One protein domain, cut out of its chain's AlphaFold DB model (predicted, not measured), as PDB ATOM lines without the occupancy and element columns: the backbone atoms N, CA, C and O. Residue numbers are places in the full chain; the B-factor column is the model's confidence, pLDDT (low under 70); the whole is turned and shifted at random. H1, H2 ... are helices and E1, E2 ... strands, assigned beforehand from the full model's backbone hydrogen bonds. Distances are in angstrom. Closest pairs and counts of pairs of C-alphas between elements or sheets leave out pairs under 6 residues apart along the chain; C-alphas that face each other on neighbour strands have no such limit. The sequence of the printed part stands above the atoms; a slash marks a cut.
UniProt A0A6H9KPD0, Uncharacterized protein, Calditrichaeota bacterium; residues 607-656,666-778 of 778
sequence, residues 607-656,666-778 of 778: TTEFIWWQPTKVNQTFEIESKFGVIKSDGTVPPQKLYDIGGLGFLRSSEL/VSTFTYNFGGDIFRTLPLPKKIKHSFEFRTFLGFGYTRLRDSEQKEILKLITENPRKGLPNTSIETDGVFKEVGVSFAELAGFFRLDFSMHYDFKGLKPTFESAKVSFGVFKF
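What this domain is: This is residues 607 to 656 and 666 to 778 of the 778 residues of an uncharacterized protein of Calditrichaeota bacterium (UniProt A0A6H9KPD0). A long, twisted wall of six antiparallel strands runs along the longest axis, with H1 and H2 beyond one end and H3 near the other. E3 sits over one face of the wall, and residues 758 to 778 fold back beside its edge strand E7. The printed part has 163 residues with three named helices and seven named strands, in the chain order E1 E2 E3 E4 H1 H2 E5 H3 E6 E7; the sheet runs E1, E2, E4, E5, E6, E7, and the class is mixed. It is loose, with a radius of gyration of the C-alphas of 18.9 A, and elongated, spanning 60 by 33 by 31 A.

How they stand to each other: E1, residues 607 to 617, and E2, residues 620 to 633, form an antiparallel hairpin at 172 degrees, with N 610 and O 626 2.8 A apart. E3, residues 643 to 645, pairs with no named strand; its closest C-alpha to E5, residues 691 to 703, is that of Ile 645, 7.4 A from that of Gly 700. E4, residues 666 to 672, is antiparallel to E2, with N 623 and O 670 2.8 A apart, and to E5, with N 669 and O 697 2.8 A apart. H1, residues 676 to 680, only grazes the sheet with residues 676 to 679. H1 and H2, residues 685 to 688, are close but not clearly touching; their closest C-alphas, of Phe 678 and Lys 688, are 5.1 A apart. H3, residues 706 to 718, is not on the sheet. E5 bends by 54 degrees at residue 695, and its antiparallel neighbour E6, residues 735 to 744, bends by 56 degrees at residue 738; N 694 and O 741 are 2.8 A apart. E6 and E7, residues 750 to 757, form a hairpin at 166 degrees, with N 740 and O 753 2.8 A apart. Within hydrogen-bond range are 8 of 9 O i to N i+4 pairs in H3 and 0 of 1 in H1, where 1 of 2 O i to N i+3 pairs is; H2 is too short for an O i to N i+4 pair.

Where its parts are: E1 begins at C-alpha 607 (39.963, -2.247, -53.633) and is 32.1 A long. E2 measures 43.1 A, E4 19.2 A, E5 37.3 A, H3 18.3 A and E6 27.4 A. E7, 22.4 A long, ends at C-alpha 757 (20.556, 7.623, -38.849).

The domain as a whole: The farthest C-alphas, of Gly 635 and Pro 682, are 62.6 A apart. Residues 657 to 665 are not printed, and C-alphas 656 and 666 are 14.1 A apart across this cut. The link from H3 to E6 is long, with 16 residues. Residues 681 to 686, of which 685 and 686 belong to H2, stand free. The mean pLDDT of the printed part is 83.1; residues 719 to 728, 745 to 748 and 759 to 778 are under 70.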
ATOM      1  N   THR A 607      40.276  -3.549 -54.223       98.19
ATOM      2  CA  THR A 607      39.963  -2.247 -53.633       98.19
ATOM      3  C   THR A 607      40.011  -1.170 -54.704       98.19
ATOM      4  O   THR A 607      41.020  -1.030 -55.381       98.19
ATOM      5  N   THR A 608      38.966  -0.358 -54.814       98.19
ATOM      6  CA  THR A 608      38.945   0.813 -55.696       98.19
ATOM      7  C   THR A 608      38.630   2.050 -54.879       98.19
ATOM      8  O   THR A 608      37.730   2.038 -54.047       98.19
ATOM      9  N   GLU A 609      39.347   3.132 -55.122       97.50
ATOM     10  CA  GLU A 609      39.160   4.424 -54.483       97.50
ATOM     11  C   GLU A 609      39.042   5.503 -55.556       97.50
ATOM     12  O   GLU A 609      39.825   5.560 -56.503       97.50
ATOM     13  N   PHE A 610      38.044   6.358 -55.400       97.44
ATOM     14  CA  PHE A 610      37.747   7.473 -56.276       97.44
ATOM     15  C   PHE A 610      37.684   8.741 -55.440       97.44
ATOM     16  O   PHE A 610      36.926   8.812 -54.474       97.44
ATOM     17  N   ILE A 611      38.456   9.746 -55.836       96.38
ATOM     18  CA  ILE A 611      38.412  11.069 -55.232       96.38
ATOM     19  C   ILE A 611      38.225  12.099 -56.334       96.38
ATOM     20  O   ILE A 611      38.974  12.119 -57.311       96.38
ATOM     21  N   TRP A 612      37.236  12.968 -56.179       97.31
ATOM     22  CA  TRP A 612      36.978  14.078 -57.082       97.31
ATOM     23  C   TRP A 612      36.910  15.376 -56.299       97.31
ATOM     24  O   TRP A 612      36.134  15.494 -55.355       97.31
ATOM     25  N   TRP A 613      37.702  16.354 -56.727       96.25
ATOM     26  CA  TRP A 613      37.687  17.709 -56.196       96.25
ATOM     27  C   TRP A 613      37.149  18.662 -57.261       96.25
ATOM     28  O   TRP A 613      37.667  18.717 -58.383       96.25
ATOM     29  N   GLN A 614      36.126  19.427 -56.897       96.25
ATOM     30  CA  GLN A 614      35.490  20.428 -57.740       96.25
ATOM     31  C   GLN A 614      35.510  21.782 -57.024       96.25
ATOM     32  O   GLN A 614      34.760  21.980 -56.062       96.25
ATOM     33  N   PRO A 615      36.323  22.754 -57.470       95.38
ATOM     34  CA  PRO A 615      36.241  24.100 -56.935       95.38
ATOM     35  C   PRO A 615      34.887  24.709 -57.308       95.38
ATOM     36  O   PRO A 615      34.456  24.643 -58.463       95.38
ATOM     37  N   THR A 616      34.217  25.304 -56.327       95.69
ATOM     38  CA  THR A 616      32.955  26.037 -56.524       95.69
ATOM     39  C   THR A 616      33.168  27.546 -56.451       95.69
ATOM     40  O   THR A 616      32.472  28.306 -57.122       95.69
ATOM     41  N   LYS A 617      34.171  27.989 -55.680       92.12
ATOM     42  CA  LYS A 617      34.690  29.366 -55.621       92.12
ATOM     43  C   LYS A 617      36.206  29.333 -55.417       92.12
ATOM     44  O   LYS A 617      36.778  28.272 -55.204       92.12
ATOM     45  N   VAL A 618      36.853  30.502 -55.417       85.94
ATOM     46  CA  VAL A 618      38.321  30.637 -55.285       85.94
ATOM     47  C   VAL A 618      38.902  29.903 -54.069       85.94
ATOM     48  O   VAL A 618      40.040  29.468 -54.145       85.94
ATOM     49  N   ASN A 619      38.148  29.770 -52.972       88.06
ATOM     50  CA  ASN A 619      38.583  29.061 -51.760       88.06
ATOM     51  C   ASN A 619      37.579  27.992 -51.302       88.06
ATOM     52  O   ASN A 619      37.622  27.585 -50.149       88.06
ATOM     53  N   GLN A 620      36.630  27.594 -52.151       93.31
ATOM     54  CA  GLN A 620      35.610  26.609 -51.783       93.31
ATOM     55  C   GLN A 620      35.725  25.399 -52.692       93.31
ATOM     56  O   GLN A 620      35.914  25.541 -53.904       93.31
ATOM     57  N   THR A 621      35.597  24.212 -52.113       94.75
ATOM     58  CA  THR A 621      35.783  22.954 -52.833       94.75
ATOM     59  C   THR A 621      34.725  21.963 -52.400       94.75
ATOM     60  O   THR A 621      34.526  21.733 -51.210       94.75
ATOM     61  N   PHE A 622      34.055  21.373 -53.378       96.81
ATOM     62  CA  PHE A 622      33.257  20.179 -53.183       96.81
ATOM     63  C   PHE A 622      34.129  18.954 -53.457       96.81
ATOM     64  O   PHE A 622      34.851  18.913 -54.451       96.81
ATOM     65  N   GLU A 623      34.086  17.984 -52.559       96.06
ATOM     66  CA  GLU A 623      34.885  16.769 -52.596       96.06
ATOM     67  C   GLU A 623      33.965  15.555 -52.507       96.06
ATOM     68  O   GLU A 623      33.108  15.479 -51.622       96.06
ATOM     69  N   ILE A 624      34.149  14.608 -53.421       97.19
ATOM     70  CA  ILE A 624      33.579  13.266 -53.321       97.19
ATOM     71  C   ILE A 624      34.734  12.307 -53.105       97.19
ATOM     72  O   ILE A 624      35.655  12.269 -53.915       97.19
ATOM     73  N   GLU A 625      34.658  11.514 -52.047       97.00
ATOM     74  CA  GLU A 625      35.608  10.452 -51.755       97.00
ATOM     75  C   GLU A 625      34.839   9.145 -51.571       97.00
ATOM     76  O   GLU A 625      34.060   9.007 -50.629       97.00
ATOM     77  N   SER A 626      35.066   8.184 -52.459       97.62
ATOM     78  CA  SER A 626      34.412   6.878 -52.454       97.62
ATOM     79  C   SER A 626      35.449   5.764 -52.453       97.62
ATOM     80  O   SER A 626      36.429   5.824 -53.189       97.62
ATOM     81  N   LYS A 627      35.221   4.715 -51.666       97.50
ATOM     82  CA  LYS A 627      36.039   3.504 -51.651       97.50
ATOM     83  C   LYS A 627      35.141   2.275 -51.685       97.50
ATOM     84  O   LYS A 627      34.181   2.177 -50.927       97.50
ATOM     85  N   PHE A 628      35.485   1.334 -52.547       98.12
ATOM     86  CA  PHE A 628      34.784   0.076 -52.763       98.12
ATOM     87  C   PHE A 628      35.766  -1.071 -52.558       98.12
ATOM     88  O   PHE A 628      36.938  -0.959 -52.919       98.12
ATOM     89  N   GLY A 629      35.299  -2.160 -51.966       97.62
ATOM     90  CA  GLY A 629      36.115  -3.311 -51.626       97.62
ATOM     91  C   GLY A 629      35.335  -4.603 -51.806       97.62
ATOM     92  O   GLY A 629      34.211  -4.706 -51.327       97.62
ATOM     93  N   VAL A 630      35.928  -5.590 -52.472       97.94
ATOM     94  CA  VAL A 630      35.397  -6.959 -52.547       97.94
ATOM     95  C   VAL A 630      36.526  -7.948 -52.289       97.94
ATOM     96  O   VAL A 630      37.612  -7.795 -52.844       97.94
ATOM     97  N   ILE A 631      36.278  -8.967 -51.472       96.88
ATOM     98  CA  ILE A 631      37.139 -10.144 -51.330       96.88
ATOM     99  C   ILE A 631      36.393 -11.332 -51.926       96.88
ATOM    100  O   ILE A 631      35.253 -11.607 -51.563       96.88
ATOM    101  N   LYS A 632      37.018 -12.013 -52.885       96.31
ATOM    102  CA  LYS A 632      36.588 -13.314 -53.399       96.31
ATOM    103  C   LYS A 632      37.508 -14.363 -52.789       96.31
ATOM    104  O   LYS A 632      38.720 -14.207 -52.870       96.31
ATOM    105  N   SER A 633      36.952 -15.394 -52.170       92.62
ATOM    106  CA  SER A 633      37.737 -16.443 -51.526       92.62
ATOM    107  C   SER A 633      37.385 -17.803 -52.100       92.62
ATOM    108  O   SER A 633      36.206 -18.150 -52.133       92.62
ATOM    109  N   ASP A 634      38.412 -18.555 -52.489       90.44
ATOM    110  CA  ASP A 634      38.311 -19.980 -52.830       90.44
ATOM    111  C   ASP A 634      38.805 -20.861 -51.663       90.44
ATOM    112  O   ASP A 634      38.797 -22.086 -51.746       90.44
ATOM    113  N   GLY A 635      39.242 -20.241 -50.559       90.44
ATOM    114  CA  GLY A 635      39.684 -20.921 -49.348       90.44
ATOM    115  C   GLY A 635      39.573 -20.017 -48.124       90.44
ATOM    116  O   GLY A 635      38.559 -19.353 -47.910       90.44
ATOM    117  N   THR A 636      40.617 -19.996 -47.301       91.12
ATOM    118  CA  THR A 636      40.651 -19.171 -46.093       91.12
ATOM    119  C   THR A 636      41.078 -17.735 -46.399       91.12
ATOM    120  O   THR A 636      42.171 -17.507 -46.931       91.12
ATOM    121  N   VAL A 637      40.275 -16.771 -45.933       94.19
ATOM    122  CA  VAL A 637      40.665 -15.358 -45.803       94.19
ATOM    123  C   VAL A 637      41.155 -15.105 -44.373       94.19
ATOM    124  O   VAL A 637      40.416 -15.372 -43.423       94.19
ATOM    125  N   PRO A 638      42.375 -14.590 -44.170       94.12
ATOM    126  CA  PRO A 638      42.805 -14.193 -42.839       94.12
ATOM    127  C   PRO A 638      42.014 -12.953 -42.364       94.12
ATOM    128  O   PRO A 638      41.865 -12.012 -43.148       94.12
ATOM    129  N   PRO A 639      41.534 -12.899 -41.100       91.75
ATOM    130  CA  PRO A 639      40.693 -11.801 -40.605       91.75
ATOM    131  C   PRO A 639      41.314 -10.414 -40.775       91.75
ATOM    132  O   PRO A 639      40.614  -9.471 -41.128       91.75
ATOM    133  N   GLN A 640      42.640 -10.299 -40.634       93.75
ATOM    134  CA  GLN A 640      43.350  -9.035 -40.829       93.75
ATOM    135  C   GLN A 640      43.218  -8.465 -42.253       93.75
ATOM    136  O   GLN A 640      43.503  -7.292 -42.468       93.75
ATOM    137  N   LYS A 641      42.782  -9.262 -43.240       95.50
ATOM    138  CA  LYS A 641      42.591  -8.817 -44.629       95.50
ATOM    139  C   LYS A 641      41.179  -8.330 -44.936       95.50
ATOM    140  O   LYS A 641      40.990  -7.811 -46.040       95.50
ATOM    141  N   LEU A 642      40.232  -8.458 -44.008       94.69
ATOM    142  CA  LEU A 642      38.877  -7.925 -44.156       94.69
ATOM    143  C   LEU A 642      38.893  -6.392 -44.276       94.69
ATOM    144  O   LEU A 642      39.902  -5.722 -44.039       94.69
ATOM    145  N   TYR A 643      37.781  -5.832 -44.740       95.06
ATOM    146  CA  TYR A 643      37.608  -4.395 -44.851       95.06
ATOM    147  C   TYR A 643      36.954  -3.829 -43.608       95.06
ATOM    148  O   TYR A 643      35.772  -4.067 -43.375       95.06
ATOM    149  N   ASP A 644      37.687  -2.968 -42.915       93.25
ATOM    150  CA  ASP A 644      37.135  -2.198 -41.811       93.25
ATOM    151  C   ASP A 644      36.706  -0.808 -42.290       93.25
ATOM    152  O   ASP A 644      37.497  -0.068 -42.898       93.25
ATOM    153  N   ILE A 645      35.482  -0.402 -41.955       93.31
ATOM    154  CA  ILE A 645      35.044   0.990 -42.071       93.31
ATOM    155  C   ILE A 645      34.650   1.543 -40.713       93.31
ATOM    156  O   ILE A 645      34.099   0.863 -39.854       93.31
ATOM    157  N   GLY A 646      34.958   2.821 -40.533       91.19
ATOM    158  CA  GLY A 646      34.558   3.575 -39.363       91.19
ATOM    159  C   GLY A 646      35.634   4.491 -38.803       91.19
ATOM    160  O   GLY A 646      36.839   4.307 -39.028       91.19
ATOM    161  N   GLY A 647      35.184   5.511 -38.081       89.25
ATOM    162  CA  GLY A 647      36.003   6.564 -37.505       89.25
ATOM    163  C   GLY A 647      36.293   7.715 -38.475       89.25
ATOM    164  O   GLY A 647      35.835   7.763 -39.615       89.25
ATOM    165  N   LEU A 648      37.130   8.654 -38.023       83.44
ATOM    166  CA  LEU A 648      37.311   9.994 -38.615       83.44
ATOM    167  C   LEU A 648      37.699  10.052 -40.106       83.44
ATOM    168  O   LEU A 648      37.619  11.126 -40.710       83.44
ATOM    169  N   GLY A 649      38.166   8.941 -40.681       78.75
ATOM    170  CA  GLY A 649      38.586   8.862 -42.080       78.75
ATOM    171  C   GLY A 649      37.434   8.752 -43.076       78.75
ATOM    172  O   GLY A 649      37.555   9.279 -44.172       78.75
ATOM    173  N   PHE A 650      36.326   8.107 -42.703       86.38
ATOM    174  CA  PHE A 650      35.194   7.901 -43.607       86.38
ATOM    175  C   PHE A 650      33.855   8.165 -42.917       86.38
ATOM    176  O   PHE A 650      33.157   9.094 -43.303       86.38
ATOM    177  N   LEU A 651      33.525   7.381 -41.886       93.19
ATOM    178  CA  LEU A 651      32.291   7.508 -41.110       93.19
ATOM    179  C   LEU A 651      32.629   8.115 -39.748       93.19
ATOM    180  O   LEU A 651      33.021   7.424 -38.810       93.19
ATOM    181  N   ARG A 652      32.569   9.441 -39.668       91.69
ATOM    182  CA  ARG A 652      33.074  10.234 -38.537       91.69
ATOM    183  C   ARG A 652      32.255  10.032 -37.262       91.69
ATOM    184  O   ARG A 652      32.806  10.159 -36.169       91.69
ATOM    185  N   SER A 653      30.973   9.712 -37.407       91.06
ATOM    186  CA  SER A 653      30.055   9.410 -36.307       91.06
ATOM    187  C   SER A 653      30.208   7.995 -35.767       91.06
ATOM    188  O   SER A 653      29.824   7.757 -34.625       91.06
ATOM    189  N   SER A 654      30.815   7.081 -36.524       90.38
ATOM    190  CA  SER A 654      31.018   5.697 -36.109       90.38
ATOM    191  C   SER A 654      32.293   5.564 -35.261       90.38
ATOM    192  O   SER A 654      33.154   6.460 -35.214       90.38
ATOM    193  N   GLU A 655      32.420   4.478 -34.515       88.88
ATOM    194  CA  GLU A 655      33.665   4.109 -33.853       88.88
ATOM    195  C   GLU A 655      34.734   3.678 -34.861       88.88
ATOM    196  O   GLU A 655      34.481   3.427 -36.045       88.88
ATOM    197  N   LEU A 656      35.982   3.649 -34.394       87.31
ATOM    198  CA  LEU A 656      37.086   3.177 -35.212       87.31
ATOM    199  C   LEU A 656      36.836   1.716 -35.593       87.31
ATOM    200  O   LEU A 656      36.752   0.882 -34.699       87.31
ATOM    201  N   VAL A 666      32.051   2.656 -49.133       97.56
ATOM    202  CA  VAL A 666      31.981   3.862 -48.318       97.56
ATOM    203  C   VAL A 666      32.136   5.082 -49.204       97.56
ATOM    204  O   VAL A 666      32.945   5.088 -50.126       97.56
ATOM    205  N   SER A 667      31.310   6.097 -48.997       97.88
ATOM    206  CA  SER A 667      31.321   7.325 -49.790       97.88
ATOM    207  C   SER A 667      31.055   8.520 -48.901       97.88
ATOM    208  O   SER A 667      30.116   8.510 -48.111       97.88
ATOM    209  N   THR A 668      31.867   9.558 -49.047       97.44
ATOM    210  CA  THR A 668      31.704  10.820 -48.341       97.44
ATOM    211  C   THR A 668      31.642  11.968 -49.335       97.44
ATOM    212  O   THR A 668      32.398  12.026 -50.303       97.44
ATOM    213  N   PHE A 669      30.719  12.881 -49.086       97.75
ATOM    214  CA  PHE A 669      30.514  14.097 -49.853       97.75
ATOM    215  C   PHE A 669      30.814  15.245 -48.908       97.75
ATOM    216  O   PHE A 669      30.079  15.448 -47.944       97.75
ATOM    217  N   THR A 670      31.904  15.966 -49.139       96.88
ATOM    218  CA  THR A 670      32.348  17.065 -48.281       96.88
ATOM    219  C   THR A 670      32.270  18.376 -49.049       96.88
ATOM    220  O   THR A 670      32.827  18.502 -50.134       96.88
ATOM    221  N   TYR A 671      31.621  19.386 -48.477       97.31
ATOM    222  CA  TYR A 671      31.706  20.753 -48.978       97.31
ATOM    223  C   TYR A 671      32.596  21.572 -48.047       97.31
ATOM    224  O   TYR A 671      32.245  21.829 -46.894       97.31
ATOM    225  N   ASN A 672      33.767  21.968 -48.538       94.94
ATOM    226  CA  ASN A 672      34.710  22.812 -47.822       94.94
ATOM    227  C   ASN A 672      34.470  24.288 -48.164       94.94
ATOM    228  O   ASN A 672      34.602  24.703 -49.316       94.94
ATOM    229  N   PHE A 673      34.172  25.093 -47.146       94.75
ATOM    230  CA  PHE A 673      33.996  26.540 -47.274       94.75
ATOM    231  C   PHE A 673      35.332  27.311 -47.190       94.75
ATOM    232  O   PHE A 673      35.325  28.543 -47.271       94.75
ATOM    233  N   GLY A 674      36.451  26.605 -46.958       86.56
ATOM    234  CA  GLY A 674      37.862  27.038 -46.952       86.56
ATOM    235  C   GLY A 674      38.273  28.076 -45.908       86.56
ATOM    236  O   GLY A 674      39.448  28.215 -45.596       86.56
ATOM    237  N   GLY A 675      37.323  28.833 -45.369       87.31
ATOM    238  CA  GLY A 675      37.557  29.932 -44.434       87.31
ATOM    239  C   GLY A 675      36.707  31.168 -44.717       87.31
ATOM    240  O   GLY A 675      36.748  32.122 -43.945       87.31
ATOM    241  N   ASP A 676      35.905  31.171 -45.789       89.12
ATOM    242  CA  ASP A 676      35.074  32.325 -46.157       89.12
ATOM    243  C   ASP A 676      34.117  32.738 -45.028       89.12
ATOM    244  O   ASP A 676      33.938  33.929 -44.787       89.12
ATOM    245  N   ILE A 677      33.593  31.769 -44.268       90.06
ATOM    246  CA  ILE A 677      32.748  32.025 -43.092       90.06
ATOM    247  C   ILE A 677      33.532  32.738 -41.981       90.06
ATOM    248  O   ILE A 677      33.028  33.671 -41.371       90.06
ATOM    249  N   PHE A 678      34.788  32.363 -41.725       89.81
ATOM    250  CA  PHE A 678      35.593  33.015 -40.685       89.81
ATOM    251  C   PHE A 678      36.088  34.398 -41.105       89.81
ATOM    252  O   PHE A 678      36.313  35.263 -40.258       89.81
ATOM    253  N   ARG A 679      36.237  34.640 -42.411       88.44
ATOM    254  CA  ARG A 679      36.685  35.935 -42.939       88.44
ATOM    255  C   ARG A 679      35.667  37.050 -42.711       88.44
ATOM    256  O   ARG A 679      36.093  38.192 -42.516       88.44
ATOM    257  N   THR A 680      34.372  36.727 -42.691       91.19
ATOM    258  CA  THR A 680      33.293  37.695 -42.427       91.19
ATOM    259  C   THR A 680      33.153  38.042 -40.944       91.19
ATOM    260  O   THR A 680      32.714  39.142 -40.623       91.19
ATOM    261  N   LEU A 681      33.578  37.162 -40.031       91.75
ATOM    262  CA  LEU A 681      33.546  37.423 -38.589       91.75
ATOM    263  C   LEU A 681      34.581  38.491 -38.189       91.75
ATOM    264  O   LEU A 681      35.616  38.605 -38.841       91.75
ATOM    265  N   PRO A 682      34.397  39.265 -37.109       94.38
ATOM    266  CA  PRO A 682      35.372  40.258 -36.639       94.38
ATOM    267  C   PRO A 682      36.566  39.623 -35.888       94.38
ATOM    268  O   PRO A 682      36.968  40.081 -34.824       94.38
ATOM    269  N   LEU A 683      37.148  38.548 -36.431       89.38
ATOM    270  CA  LEU A 683      38.293  37.842 -35.843       89.38
ATOM    271  C   LEU A 683      39.649  38.441 -36.284       89.38
ATOM    272  O   LEU A 683      39.762  38.999 -37.382       89.38
ATOM    273  N   PRO A 684      40.726  38.290 -35.492       89.88
ATOM    274  CA  PRO A 684      42.081  38.634 -35.921       89.88
ATOM    275  C   PRO A 684      42.469  37.938 -37.234       89.88
ATOM    276  O   PRO A 684      42.187  36.753 -37.417       89.88
ATOM    277  N   LYS A 685      43.180  38.639 -38.134       86.19
ATOM    278  CA  LYS A 685      43.578  38.110 -39.460       86.19
ATOM    279  C   LYS A 685      44.252  36.735 -39.383       86.19
ATOM    280  O   LYS A 685      43.960  35.880 -40.208       86.19
ATOM    281  N   LYS A 686      45.105  36.503 -38.376       83.69
ATOM    282  CA  LYS A 686      45.773  35.206 -38.172       83.69
ATOM    283  C   LYS A 686      44.763  34.068 -37.985       83.69
ATOM    284  O   LYS A 686      44.907  33.037 -38.616       83.69
ATOM    285  N   ILE A 687      43.709  34.282 -37.197       82.81
ATOM    286  CA  ILE A 687      42.669  33.277 -36.930       82.81
ATOM    287  C   ILE A 687      41.788  33.075 -38.170       82.81
ATOM    288  O   ILE A 687      41.501  31.946 -38.550       82.81
ATOM    289  N   LYS A 688      41.422  34.153 -38.873       84.25
ATOM    290  CA  LYS A 688      40.572  34.085 -40.080       84.25
ATOM    291  C   LYS A 688      41.108  33.173 -41.182       84.25
ATOM    292  O   LYS A 688      40.327  32.630 -41.957       84.25
ATOM    293  N   HIS A 689      42.429  33.056 -41.277       83.44
ATOM    294  CA  HIS A 689      43.124  32.247 -42.276       83.44
ATOM    295  C   HIS A 689      43.695  30.950 -41.700       83.44
ATOM    296  O   HIS A 689      44.515  30.331 -42.363       83.44
ATOM    297  N   SER A 690      43.298  30.551 -40.489       86.94
ATOM    298  CA  SER A 690      43.739  29.289 -39.886       86.94
ATOM    299  C   SER A 690      42.635  28.246 -39.802       86.94
ATOM    300  O   SER A 690      42.956  27.085 -39.592       86.94
ATOM    301  N   PHE A 691      41.365  28.622 -39.968       89.75
ATOM    302  CA  PHE A 691      40.226  27.727 -39.762       89.75
ATOM    303  C   PHE A 691      39.414  27.548 -41.046       89.75
ATOM    304  O   PHE A 691      39.158  28.502 -41.781       89.75
ATOM    305  N   GLU A 692      38.958  26.323 -41.268       91.56
ATOM    306  CA  GLU A 692      38.023  25.937 -42.313       91.56
ATOM    307  C   GLU A 692      36.756  25.374 -41.684       91.56
ATOM    308  O   GLU A 692      36.790  24.661 -40.680       91.56
ATOM    309  N   PHE A 693      35.629  25.683 -42.312       94.31
ATOM    310  CA  PHE A 693      34.354  25.064 -42.003       94.31
ATOM    311  C   PHE A 693      34.014  24.101 -43.135       94.31
ATOM    312  O   PHE A 693      34.172  24.453 -44.309       94.31
ATOM    313  N   ARG A 694      33.558  22.896 -42.800       95.38
ATOM    314  CA  ARG A 694      33.135  21.891 -43.779       95.38
ATOM    315  C   ARG A 694      31.791  21.312 -43.378       95.38
ATOM    316  O   ARG A 694      31.553  21.084 -42.200       95.38
ATOM    317  N   THR A 695      30.944  21.016 -44.347       96.94
ATOM    318  CA  THR A 695      29.789  20.134 -44.150       96.94
ATOM    319  C   THR A 695      30.083  18.807 -44.828       96.94
ATOM    320  O   THR A 695      30.857  18.760 -45.788       96.94
ATOM    321  N   PHE A 696      29.515  17.719 -44.323       96.81
ATOM    322  CA  PHE A 696      29.701  16.409 -44.930       96.81
ATOM    323  C   PHE A 696      28.464  15.522 -44.821       96.81
ATOM    324  O   PHE A 696      27.667  15.646 -43.892       96.81
ATOM    325  N   LEU A 697      28.352  14.612 -45.784       97.44
ATOM    326  CA  LEU A 697      27.429  13.485 -45.803       97.44
ATOM    327  C   LEU A 697      28.246  12.213 -46.018       97.44
ATOM    328  O   LEU A 697      29.100  12.191 -46.905       97.44
ATOM    329  N   GLY A 698      28.004  11.176 -45.226       96.44
ATOM    330  CA  GLY A 698      28.706   9.899 -45.304       96.44
ATOM    331  C   GLY A 698      27.735   8.736 -45.476       96.44
ATOM    332  O   GLY A 698      26.661   8.721 -44.881       96.44
ATOM    333  N   PHE A 699      28.122   7.763 -46.292       97.06
ATOM    334  CA  PHE A 699      27.389   6.525 -46.533       97.06
ATOM    335  C   PHE A 699      28.354   5.359 -46.396       97.06
ATOM    336  O   PHE A 699      29.431   5.393 -46.989       97.06
ATOM    337  N   GLY A 700      27.976   4.333 -45.644       96.25
ATOM    338  CA  GLY A 700      28.776   3.137 -45.423       96.25
ATOM    339  C   GLY A 700      27.948   1.877 -45.590       96.25
ATOM    340  O   GLY A 700      26.788   1.830 -45.202       96.25
ATOM    341  N   TYR A 701      28.544   0.854 -46.174       96.25
ATOM    342  CA  TYR A 701      27.962  -0.466 -46.313       96.25
ATOM    343  C   TYR A 701      29.071  -1.498 -46.153       96.25
ATOM    344  O   TYR A 701      30.099  -1.410 -46.830       96.25
ATOM    345  N   THR A 702      28.854  -2.473 -45.279       95.56
ATOM    346  CA  THR A 702      29.683  -3.674 -45.178       95.56
ATOM    347  C   THR A 702      28.815  -4.906 -45.071       95.56
ATOM    348  O   THR A 702      27.700  -4.850 -44.550       95.56
ATOM    349  N   ARG A 703      29.343  -6.015 -45.578       95.06
ATOM    350  CA  ARG A 703      28.733  -7.332 -45.446       95.06
ATOM    351  C   ARG A 703      29.811  -8.410 -45.475       95.06
ATOM    352  O   ARG A 703      30.770  -8.301 -46.247       95.06
ATOM    353  N   LEU A 704      29.641  -9.447 -44.668       93.00
ATOM    354  CA  LEU A 704      30.343 -10.715 -44.796       93.00
ATOM    355  C   LEU A 704      29.533 -11.668 -45.671       93.00
ATOM    356  O   LEU A 704      28.301 -11.677 -45.664       93.00
ATOM    357  N   ARG A 705      30.222 -12.512 -46.436       91.00
ATOM    358  CA  ARG A 705      29.553 -13.613 -47.132       91.00
ATOM    359  C   ARG A 705      29.231 -14.705 -46.122       91.00
ATOM    360  O   ARG A 705      30.002 -14.938 -45.196       91.00
ATOM    361  N   ASP A 706      28.148 -15.436 -46.348       89.06
ATOM    362  CA  ASP A 706      27.656 -16.462 -45.418       89.06
ATOM    363  C   ASP A 706      28.720 -17.525 -45.060       89.06
ATOM    364  O   ASP A 706      28.746 -18.042 -43.940       89.06
ATOM    365  N   SER A 707      29.617 -17.855 -45.998       85.38
ATOM    366  CA  SER A 707      30.737 -18.778 -45.765       85.38
ATOM    367  C   SER A 707      31.774 -18.205 -44.796       85.38
ATOM    368  O   SER A 707      32.218 -18.900 -43.884       85.38
ATOM    369  N   GLU A 708      32.122 -16.932 -44.966       85.38
ATOM    370  CA  GLU A 708      33.098 -16.214 -44.142       85.38
ATOM    371  C   GLU A 708      32.513 -15.903 -42.768       85.38
ATOM    372  O   GLU A 708      33.203 -16.039 -41.764       85.38
ATOM    373  N   GLN A 709      31.224 -15.557 -42.705       86.12
ATOM    374  CA  GLN A 709      30.527 -15.262 -41.461       86.12
ATOM    375  C   GLN A 709      30.621 -16.438 -40.485       86.12
ATOM    376  O   GLN A 709      30.907 -16.227 -39.312       86.12
ATOM    377  N   LYS A 710      30.457 -17.683 -40.949       87.38
ATOM    378  CA  LYS A 710      30.604 -18.869 -40.087       87.38
ATOM    379  C   LYS A 710      32.028 -19.044 -39.563       87.38
ATOM    380  O   LYS A 710      32.200 -19.365 -38.390       87.38
ATOM    381  N   GLU A 711      33.037 -18.850 -40.412       84.25
ATOM    382  CA  GLU A 711      34.446 -18.983 -40.019       84.25
ATOM    383  C   GLU A 711      34.863 -17.871 -39.049       84.25
ATOM    384  O   GLU A 711      35.473 -18.141 -38.017       84.25
ATOM    385  N   ILE A 712      34.461 -16.636 -39.333       81.25
ATOM    386  CA  ILE A 712      34.731 -15.468 -38.501       81.25
ATOM    387  C   ILE A 712      34.000 -15.582 -37.162       81.25
ATOM    388  O   ILE A 712      34.628 -15.429 -36.120       81.25
ATOM    389  N   LEU A 713      32.710 -15.936 -37.154       81.44
ATOM    390  CA  LEU A 713      31.966 -16.172 -35.913       81.44
ATOM    391  C   LEU A 713      32.595 -17.291 -35.087       81.44
ATOM    392  O   LEU A 713      32.654 -17.176 -33.864       81.44
ATOM    393  N   LYS A 714      33.099 -18.351 -35.729       84.44
ATOM    394  CA  LYS A 714      33.837 -19.410 -35.037       84.44
ATOM    395  C   LYS A 714      35.111 -18.864 -34.390       84.44
ATOM    396  O   LYS A 714      35.328 -19.129 -33.214       84.44
ATOM    397  N   LEU A 715      35.898 -18.054 -35.104       76.94
ATOM    398  CA  LEU A 715      37.106 -17.419 -34.560       76.94
ATOM    399  C   LEU A 715      36.797 -16.500 -33.367       76.94
ATOM    400  O   LEU A 715      37.471 -16.606 -32.344       76.94
ATOM    401  N   ILE A 716      35.748 -15.675 -33.468       73.88
ATOM    402  CA  ILE A 716      35.281 -14.810 -32.369       73.88
ATOM    403  C   ILE A 716      34.831 -15.658 -31.172       73.88
ATOM    404  O   ILE A 716      35.178 -15.363 -30.031       73.88
ATOM    405  N   THR A 717      34.053 -16.718 -31.418       78.94
ATOM    406  CA  THR A 717      33.464 -17.549 -30.355       78.94
ATOM    407  C   THR A 717      34.526 -18.370 -29.628       78.94
ATOM    408  O   THR A 717      34.493 -18.483 -28.405       78.94
ATOM    409  N   GLU A 718      35.478 -18.945 -30.364       80.06
ATOM    410  CA  GLU A 718      36.553 -19.762 -29.792       80.06
ATOM    411  C   GLU A 718      37.562 -18.921 -29.015       80.06
ATOM    412  O   GLU A 718      38.245 -19.433 -28.124       80.06
ATOM    413  N   ASN A 719      37.687 -17.636 -29.346       67.50
ATOM    414  CA  ASN A 719      38.598 -16.757 -28.650       67.50
ATOM    415  C   ASN A 719      38.161 -15.294 -28.832       67.50
ATOM    416  O   ASN A 719      38.558 -14.662 -29.806       67.50
ATOM    417  N   PRO A 720      37.396 -14.714 -27.891       62.91
ATOM    418  CA  PRO A 720      36.927 -13.331 -28.008       62.91
ATOM    419  C   PRO A 720      38.062 -12.290 -28.051       62.91
ATOM    420  O   PRO A 720      37.816 -11.127 -28.345       62.91
ATOM    421  N   ARG A 721      39.315 -12.701 -27.786       57.62
ATOM    422  CA  ARG A 721      40.532 -11.893 -27.984       57.62
ATOM    423  C   ARG A 721      41.172 -12.051 -29.377       57.62
ATOM    424  O   ARG A 721      42.074 -11.284 -29.713       57.62
ATOM    425  N   LYS A 722      40.752 -13.029 -30.190       55.59
ATOM    426  CA  LYS A 722      41.263 -13.257 -31.549       55.59
ATOM    427  C   LYS A 722      40.444 -12.502 -32.588       55.59
ATOM    428  O   LYS A 722      39.317 -12.865 -32.904       55.59
ATOM    429  N   GLY A 723      41.096 -11.532 -33.218       52.38
ATOM    430  CA  GLY A 723      40.877 -11.257 -34.635       52.38
ATOM    431  C   GLY A 723      39.866 -10.193 -35.009       52.38
ATOM    432  O   GLY A 723      39.942  -9.736 -36.145       52.38
ATOM    433  N   LEU A 724      38.984  -9.748 -34.113       58.16
ATOM    434  CA  LEU A 724      38.105  -8.619 -34.408       58.16
ATOM    435  C   LEU A 724      38.078  -7.633 -33.238       58.16
ATOM    436  O   LEU A 724      37.967  -8.063 -32.088       58.16
ATOM    437  N   PRO A 725      38.212  -6.316 -33.494       55.44
ATOM    438  CA  PRO A 725      37.950  -5.313 -32.468       55.44
ATOM    439  C   PRO A 725      36.488  -5.455 -31.983       55.44
ATOM    440  O   PRO A 725      35.712  -6.175 -32.601       55.44
ATOM    441  N   ASN A 726      36.093  -4.820 -30.872       53.78
ATOM    442  CA  ASN A 726      34.710  -4.824 -30.339       53.78
ATOM    443  C   ASN A 726      33.692  -4.180 -31.316       53.78
ATOM    444  O   ASN A 726      33.121  -3.133 -31.035       53.78
ATOM    445  N   THR A 727      33.507  -4.757 -32.497       54.97
ATOM    446  CA  THR A 727      32.916  -4.123 -33.676       54.97
ATOM    447  C   THR A 727      31.682  -4.893 -34.092       54.97
ATOM    448  O   THR A 727      31.679  -6.128 -34.088       54.97
ATOM    449  N   SER A 728      30.631  -4.171 -34.466       61.78
ATOM    450  CA  SER A 728      29.512  -4.777 -35.167       61.78
ATOM    451  C   SER A 728      30.044  -5.345 -36.484       61.78
ATOM    452  O   SER A 728      30.789  -4.716 -37.226       61.78
ATOM    453  N   ILE A 729      29.748  -6.612 -36.753       73.00
ATOM    454  CA  ILE A 729      30.365  -7.294 -37.892       73.00
ATOM    455  C   ILE A 729      29.887  -6.661 -39.212       73.00
ATOM    456  O   ILE A 729      30.636  -6.578 -40.168       73.00
ATOM    457  N   GLU A 730      28.673  -6.118 -39.271       83.62
ATOM    458  CA  GLU A 730      28.120  -5.522 -40.487       83.62
ATOM    459  C   GLU A 730      27.370  -4.231 -40.169       83.62
ATOM    460  O   GLU A 730      26.905  -4.028 -39.048       83.62
ATOM    461  N   THR A 731      27.183  -3.378 -41.177       79.56
ATOM    462  CA  THR A 731      26.359  -2.163 -41.051       79.56
ATOM    463  C   THR A 731      24.853  -2.447 -41.008       79.56
ATOM    464  O   THR A 731      24.081  -1.510 -40.831       79.56
ATOM    465  N   ASP A 732      24.421  -3.700 -41.215       83.75
ATOM    466  CA  ASP A 732      23.005  -4.113 -41.219       83.75
ATOM    467  C   ASP A 732      22.135  -3.254 -42.165       83.75
ATOM    468  O   ASP A 732      21.071  -2.732 -41.825       83.75
ATOM    469  N   GLY A 733      22.653  -3.040 -43.377       89.06
ATOM    470  CA  GLY A 733      22.129  -2.074 -44.342       89.06
ATOM    471  C   GLY A 733      23.110  -0.932 -44.597       89.06
ATOM    472  O   GLY A 733      24.317  -1.091 -44.437       89.06
ATOM    473  N   VAL A 734      22.610   0.210 -45.074       93.62
ATOM    474  CA  VAL A 734      23.451   1.379 -45.379       93.62
ATOM    475  C   VAL A 734      23.494   2.305 -44.169       93.62
ATOM    476  O   VAL A 734      22.496   2.966 -43.871       93.62
ATOM    477  N   PHE A 735      24.661   2.407 -43.539       93.50
ATOM    478  CA  PHE A 735      24.971   3.420 -42.536       93.50
ATOM    479  C   PHE A 735      24.999   4.805 -43.188       93.50
ATOM    480  O   PHE A 735      25.573   4.977 -44.267       93.50
ATOM    481  N   LYS A 736      24.379   5.802 -42.553       94.50
ATOM    482  CA  LYS A 736      24.271   7.168 -43.086       94.50
ATOM    483  C   LYS A 736      24.610   8.172 -42.003       94.50
ATOM    484  O   LYS A 736      24.053   8.095 -40.912       94.50
ATOM    485  N   GLU A 737      25.433   9.154 -42.338       94.75
ATOM    486  CA  GLU A 737      25.760  10.263 -41.451       94.75
ATOM    487  C   GLU A 737      25.693  11.618 -42.152       94.75
ATOM    488  O   GLU A 737      25.918  11.745 -43.357       94.75
ATOM    489  N   VAL A 738      25.411  12.645 -41.360       96.00
ATOM    490  CA  VAL A 738      25.515  14.051 -41.737       96.00
ATOM    491  C   VAL A 738      26.259  14.791 -40.642       96.00
ATOM    492  O   VAL A 738      26.096  14.498 -39.458       96.00
ATOM    493  N   GLY A 739      27.071  15.771 -41.011       95.25
ATOM    494  CA  GLY A 739      27.735  16.576 -40.006       95.25
ATOM    495  C   GLY A 739      28.399  17.835 -40.521       95.25
ATOM    496  O   GLY A 739      28.396  18.160 -41.712       95.25
ATOM    497  N   VAL A 740      28.980  18.551 -39.568       96.00
ATOM    498  CA  VAL A 740      29.787  19.747 -39.778       96.00
ATOM    499  C   VAL A 740      31.150  19.571 -39.124       96.00
ATOM    500  O   VAL A 740      31.296  18.858 -38.138       96.00
ATOM    501  N   SER A 741      32.164  20.207 -39.691       94.06
ATOM    502  CA  SER A 741      33.551  20.100 -39.265       94.06
ATOM    503  C   SER A 741      34.195  21.473 -39.172       94.06
ATOM    504  O   SER A 741      34.032  22.302 -40.068       94.06
ATOM    505  N   PHE A 742      34.966  21.685 -38.114       92.12
ATOM    506  CA  PHE A 742      35.789  22.864 -37.883       92.12
ATOM    507  C   PHE A 742      37.245  22.416 -37.854       92.12
ATOM    508  O   PHE A 742      37.688  21.818 -36.874       92.12
ATOM    509  N   ALA A 743      37.990  22.667 -38.926       85.94
ATOM    510  CA  ALA A 743      39.351  22.166 -39.094       85.94
ATOM    511  C   ALA A 743      40.372  23.297 -39.164       85.94
ATOM    512  O   ALA A 743      40.092  24.362 -39.704       85.94
ATOM    513  N   GLU A 744      41.578  23.060 -38.666       81.06
ATOM    514  CA  GLU A 744      42.709  23.932 -38.951       81.06
ATOM    515  C   GLU A 744      43.209  23.717 -40.377       81.06
ATOM    516  O   GLU A 744      43.343  22.577 -40.822       81.06
ATOM    517  N   LEU A 745      43.632  24.785 -41.047       66.19
ATOM    518  CA  LEU A 745      44.317  24.725 -42.341       66.19
ATOM    519  C   LEU A 745      45.625  23.923 -42.288       66.19
ATOM    520  O   LEU A 745      45.949  23.195 -43.226       66.19
ATOM    521  N   ALA A 746      46.372  24.008 -41.182       68.38
ATOM    522  CA  ALA A 746      47.564  23.184 -40.967       68.38
ATOM    523  C   ALA A 746      47.221  21.720 -40.618       68.38
ATOM    524  O   ALA A 746      48.082  20.837 -40.664       68.38
ATOM    525  N   GLY A 747      45.951  21.456 -40.305       67.62
ATOM    526  CA  GLY A 747      45.405  20.145 -40.010       67.62
ATOM    527  C   GLY A 747      45.723  19.616 -38.616       67.62
ATOM    528  O   GLY A 747      45.476  18.428 -38.407       67.62
ATOM    529  N   PHE A 748      46.274  20.404 -37.680       68.06
ATOM    530  CA  PHE A 748      46.589  19.891 -36.338       68.06
ATOM    531  C   PHE A 748      45.342  19.672 -35.489       68.06
ATOM    532  O   PHE A 748      45.310  18.705 -34.732       68.06
ATOM    533  N   PHE A 749      44.299  20.491 -35.640       75.62
ATOM    534  CA  PHE A 749      43.001  20.246 -35.008       75.62
ATOM    535  C   PHE A 749      41.876  20.109 -36.038       75.62
ATOM    536  O   PHE A 749      41.926  20.682 -37.128       75.62
ATOM    537  N   ARG A 750      40.852  19.328 -35.682       84.19
ATOM    538  CA  ARG A 750      39.609  19.200 -36.440       84.19
ATOM    539  C   ARG A 750      38.500  18.685 -35.541       84.19
ATOM    540  O   ARG A 750      38.577  17.520 -35.199       84.19
ATOM    541  N   LEU A 751      37.499  19.514 -35.255       89.00
ATOM    542  CA  LEU A 751      36.308  19.169 -34.477       89.00
ATOM    543  C   LEU A 751      35.191  18.744 -35.431       89.00
ATOM    544  O   LEU A 751      34.862  19.500 -36.343       89.00
ATOM    545  N   ASP A 752      34.601  17.571 -35.224       90.31
ATOM    546  CA  ASP A 752      33.492  17.064 -36.032       90.31
ATOM    547  C   ASP A 752      32.214  16.954 -35.190       90.31
ATOM    548  O   ASP A 752      32.191  16.345 -34.129       90.31
ATOM    549  N   PHE A 753      31.117  17.516 -35.681       92.44
ATOM    550  CA  PHE A 753      29.789  17.327 -35.112       92.44
ATOM    551  C   PHE A 753      28.985  16.527 -36.120       92.44
ATOM    552  O   PHE A 753      28.730  17.005 -37.224       92.44
ATOM    553  N   SER A 754      28.633  15.299 -35.766       92.69
ATOM    554  CA  SER A 754      28.022  14.346 -36.685       92.69
ATOM    555  C   SER A 754      26.826  13.670 -36.051       92.69
ATOM    556  O   SER A 754      26.857  13.330 -34.873       92.69
ATOM    557  N   MET A 755      25.822  13.401 -36.863       91.50
ATOM    558  CA  MET A 755      24.651  12.626 -36.510       91.50
ATOM    559  C   MET A 755      24.531  11.483 -37.512       91.50
ATOM    560  O   MET A 755      24.700  11.706 -38.714       91.50
ATOM    561  N   HIS A 756      24.248  10.276 -37.029       89.19
ATOM    562  CA  HIS A 756      23.922   9.146 -37.890       89.19
ATOM    563  C   HIS A 756      22.440   8.791 -37.782       89.19
ATOM    564  O   HIS A 756      21.755   9.190 -36.841       89.19
ATOM    565  N   TYR A 757      21.940   8.082 -38.789       84.69
ATOM    566  CA  TYR A 757      20.556   7.623 -38.849       84.69
ATOM    567  C   TYR A 757      20.534   6.103 -38.927       84.69
ATOM    568  O   TYR A 757      20.937   5.541 -39.949       84.69
ATOM    569  N   ASP A 758      20.022   5.454 -37.884       70.88
ATOM    570  CA  ASP A 758      19.686   4.035 -37.936       70.88
ATOM    571  C   ASP A 758      18.262   3.869 -38.498       70.88
ATOM    572  O   ASP A 758      17.303   4.471 -38.018       70.88
ATOM    573  N   PHE A 759      18.106   3.092 -39.573       54.19
ATOM    574  CA  PHE A 759      16.805   2.883 -40.218       54.19
ATOM    575  C   PHE A 759      15.934   1.848 -39.494       54.19
ATOM    576  O   PHE A 759      14.745   1.748 -39.812       54.19
ATOM    577  N   LYS A 760      16.469   1.112 -38.504       57.78
ATOM    578  CA  LYS A 760      15.678   0.125 -37.744       57.78
ATOM    579  C   LYS A 760      14.616   0.745 -36.829       57.78
ATOM    580  O   LYS A 760      13.718   0.047 -36.365       57.78
ATOM    581  N   GLY A 761      14.624   2.067 -36.675       50.16
ATOM    582  CA  GLY A 761      13.491   2.850 -36.197       50.16
ATOM    583  C   GLY A 761      13.732   4.326 -36.488       50.16
ATOM    584  O   GLY A 761      14.830   4.812 -36.275       50.16
ATOM    585  N   LEU A 762      12.715   5.060 -36.949       43.69
ATOM    586  CA  LEU A 762      12.754   6.500 -37.286       43.69
ATOM    587  C   LEU A 762      13.083   7.442 -36.102       43.69
ATOM    588  O   LEU A 762      12.693   8.610 -36.110       43.69
ATOM    589  N   LYS A 763      13.756   6.966 -35.054       50.94
ATOM    590  CA  LYS A 763      14.226   7.800 -33.959       50.94
ATOM    591  C   LYS A 763      15.618   8.314 -34.315       50.94
ATOM    592  O   LYS A 763      16.559   7.531 -34.268       50.94
ATOM    593  N   PRO A 764      15.769   9.604 -34.658       55.88
ATOM    594  CA  PRO A 764      17.083  10.219 -34.687       55.88
ATOM    595  C   PRO A 764      17.733  10.062 -33.310       55.88
ATOM    596  O   PRO A 764      17.331  10.721 -32.351       55.88
ATOM    597  N   THR A 765      18.715   9.177 -33.196       55.44
ATOM    598  CA  THR A 765      19.566   9.085 -32.016       55.44
ATOM    599  C   THR A 765      20.644  10.150 -32.143       55.44
ATOM    600  O   THR A 765      21.565  10.073 -32.954       55.44
ATOM    601  N   PHE A 766      20.502  11.220 -31.361       53.25
ATOM    602  CA  PHE A 766      21.547  12.230 -31.214       53.25
ATOM    603  C   PHE A 766      22.623  11.658 -30.284       53.25
ATOM    604  O   PHE A 766      22.658  11.957 -29.096       53.25
ATOM    605  N   GLU A 767      23.425  10.728 -30.800       52.03
ATOM    606  CA  GLU A 767      24.228   9.858 -29.936       52.03
ATOM    607  C   GLU A 767      25.566  10.456 -29.502       52.03
ATOM    608  O   GLU A 767      26.078  10.073 -28.456       52.03
ATOM    609  N   SER A 768      26.145  11.420 -30.228       51.41
ATOM    610  CA  SER A 768      27.364  12.086 -29.745       51.41
ATOM    611  C   SER A 768      27.746  13.348 -30.521       51.41
ATOM    612  O   SER A 768      27.755  13.383 -31.748       51.41
ATOM    613  N   ALA A 769      28.167  14.386 -29.795       53.16
ATOM    614  CA  ALA A 769      29.083  15.384 -30.335       53.16
ATOM    615  C   ALA A 769      30.503  14.822 -30.182       53.16
ATOM    616  O   ALA A 769      31.078  14.890 -29.100       53.16
ATOM    617  N   LYS A 770      31.061  14.217 -31.239       59.22
ATOM    618  CA  LYS A 770      32.427  13.676 -31.202       59.22
ATOM    619  C   LYS A 770      33.443  14.796 -31.359       59.22
ATOM    620  O   LYS A 770      33.936  15.067 -32.455       59.22
ATOM    621  N   VAL A 771      33.833  15.404 -30.243       51.72
ATOM    622  CA  VAL A 771      34.920  16.377 -30.244       51.72
ATOM    623  C   VAL A 771      36.242  15.632 -30.411       51.72
ATOM    624  O   VAL A 771      36.949  15.278 -29.472       51.72
ATOM    625  N   SER A 772      36.574  15.368 -31.667       48.75
ATOM    626  CA  SER A 772      37.907  14.958 -32.052       48.75
ATOM    627  C   SER A 772      38.766  16.213 -32.039       48.75
ATOM    628  O   SER A 772      38.469  17.208 -32.671       48.75
ATOM    629  N   PHE A 773      39.835  16.224 -31.274       49.75
ATOM    630  CA  PHE A 773      40.955  17.094 -31.557       49.75
ATOM    631  C   PHE A 773      41.945  16.219 -32.335       49.75
ATOM    632  O   PHE A 773      41.953  14.988 -32.224       49.75
ATOM    633  N   GLY A 774      42.869  16.800 -33.099       42.59
ATOM    634  CA  GLY A 774      43.992  16.000 -33.618       42.59
ATOM    635  C   GLY A 774      44.911  15.459 -32.509       42.59
ATOM    636  O   GLY A 774      45.941  14.871 -32.818       42.59
ATOM    637  N   VAL A 775      44.504  15.643 -31.249       35.38
ATOM    638  CA  VAL A 775      45.224  15.542 -29.993       35.38
ATOM    639  C   VAL A 775      44.288  14.903 -28.953       35.38
ATOM    640  O   VAL A 775      44.335  13.708 -28.744       35.38
ATOM    641  N   PHE A 776      43.336  15.644 -28.411       34.34
ATOM    642  CA  PHE A 776      42.349  15.207 -27.418       34.34
ATOM    643  C   PHE A 776      41.105  14.502 -28.009       34.34
ATOM    644  O   PHE A 776      40.695  14.772 -29.136       34.34
ATOM    645  N   LYS A 777      40.452  13.638 -27.233       31.77
ATOM    646  CA  LYS A 777      39.087  13.144 -27.482       31.77
ATOM    647  C   LYS A 777      38.277  13.508 -26.234       31.77
ATOM    648  O   LYS A 777      38.731  13.174 -25.143       31.77
ATOM    649  N   PHE A 778      37.169  14.230 -26.393       37.41
ATOM    650  CA  PHE A 778      36.214  14.522 -25.316       37.41
ATOM    651  C   PHE A 778      34.860  13.906 -25.637       37.41
ATOM    652  O   PHE A 778      34.509  13.882 -26.845       37.41
TER     653      PHE A 778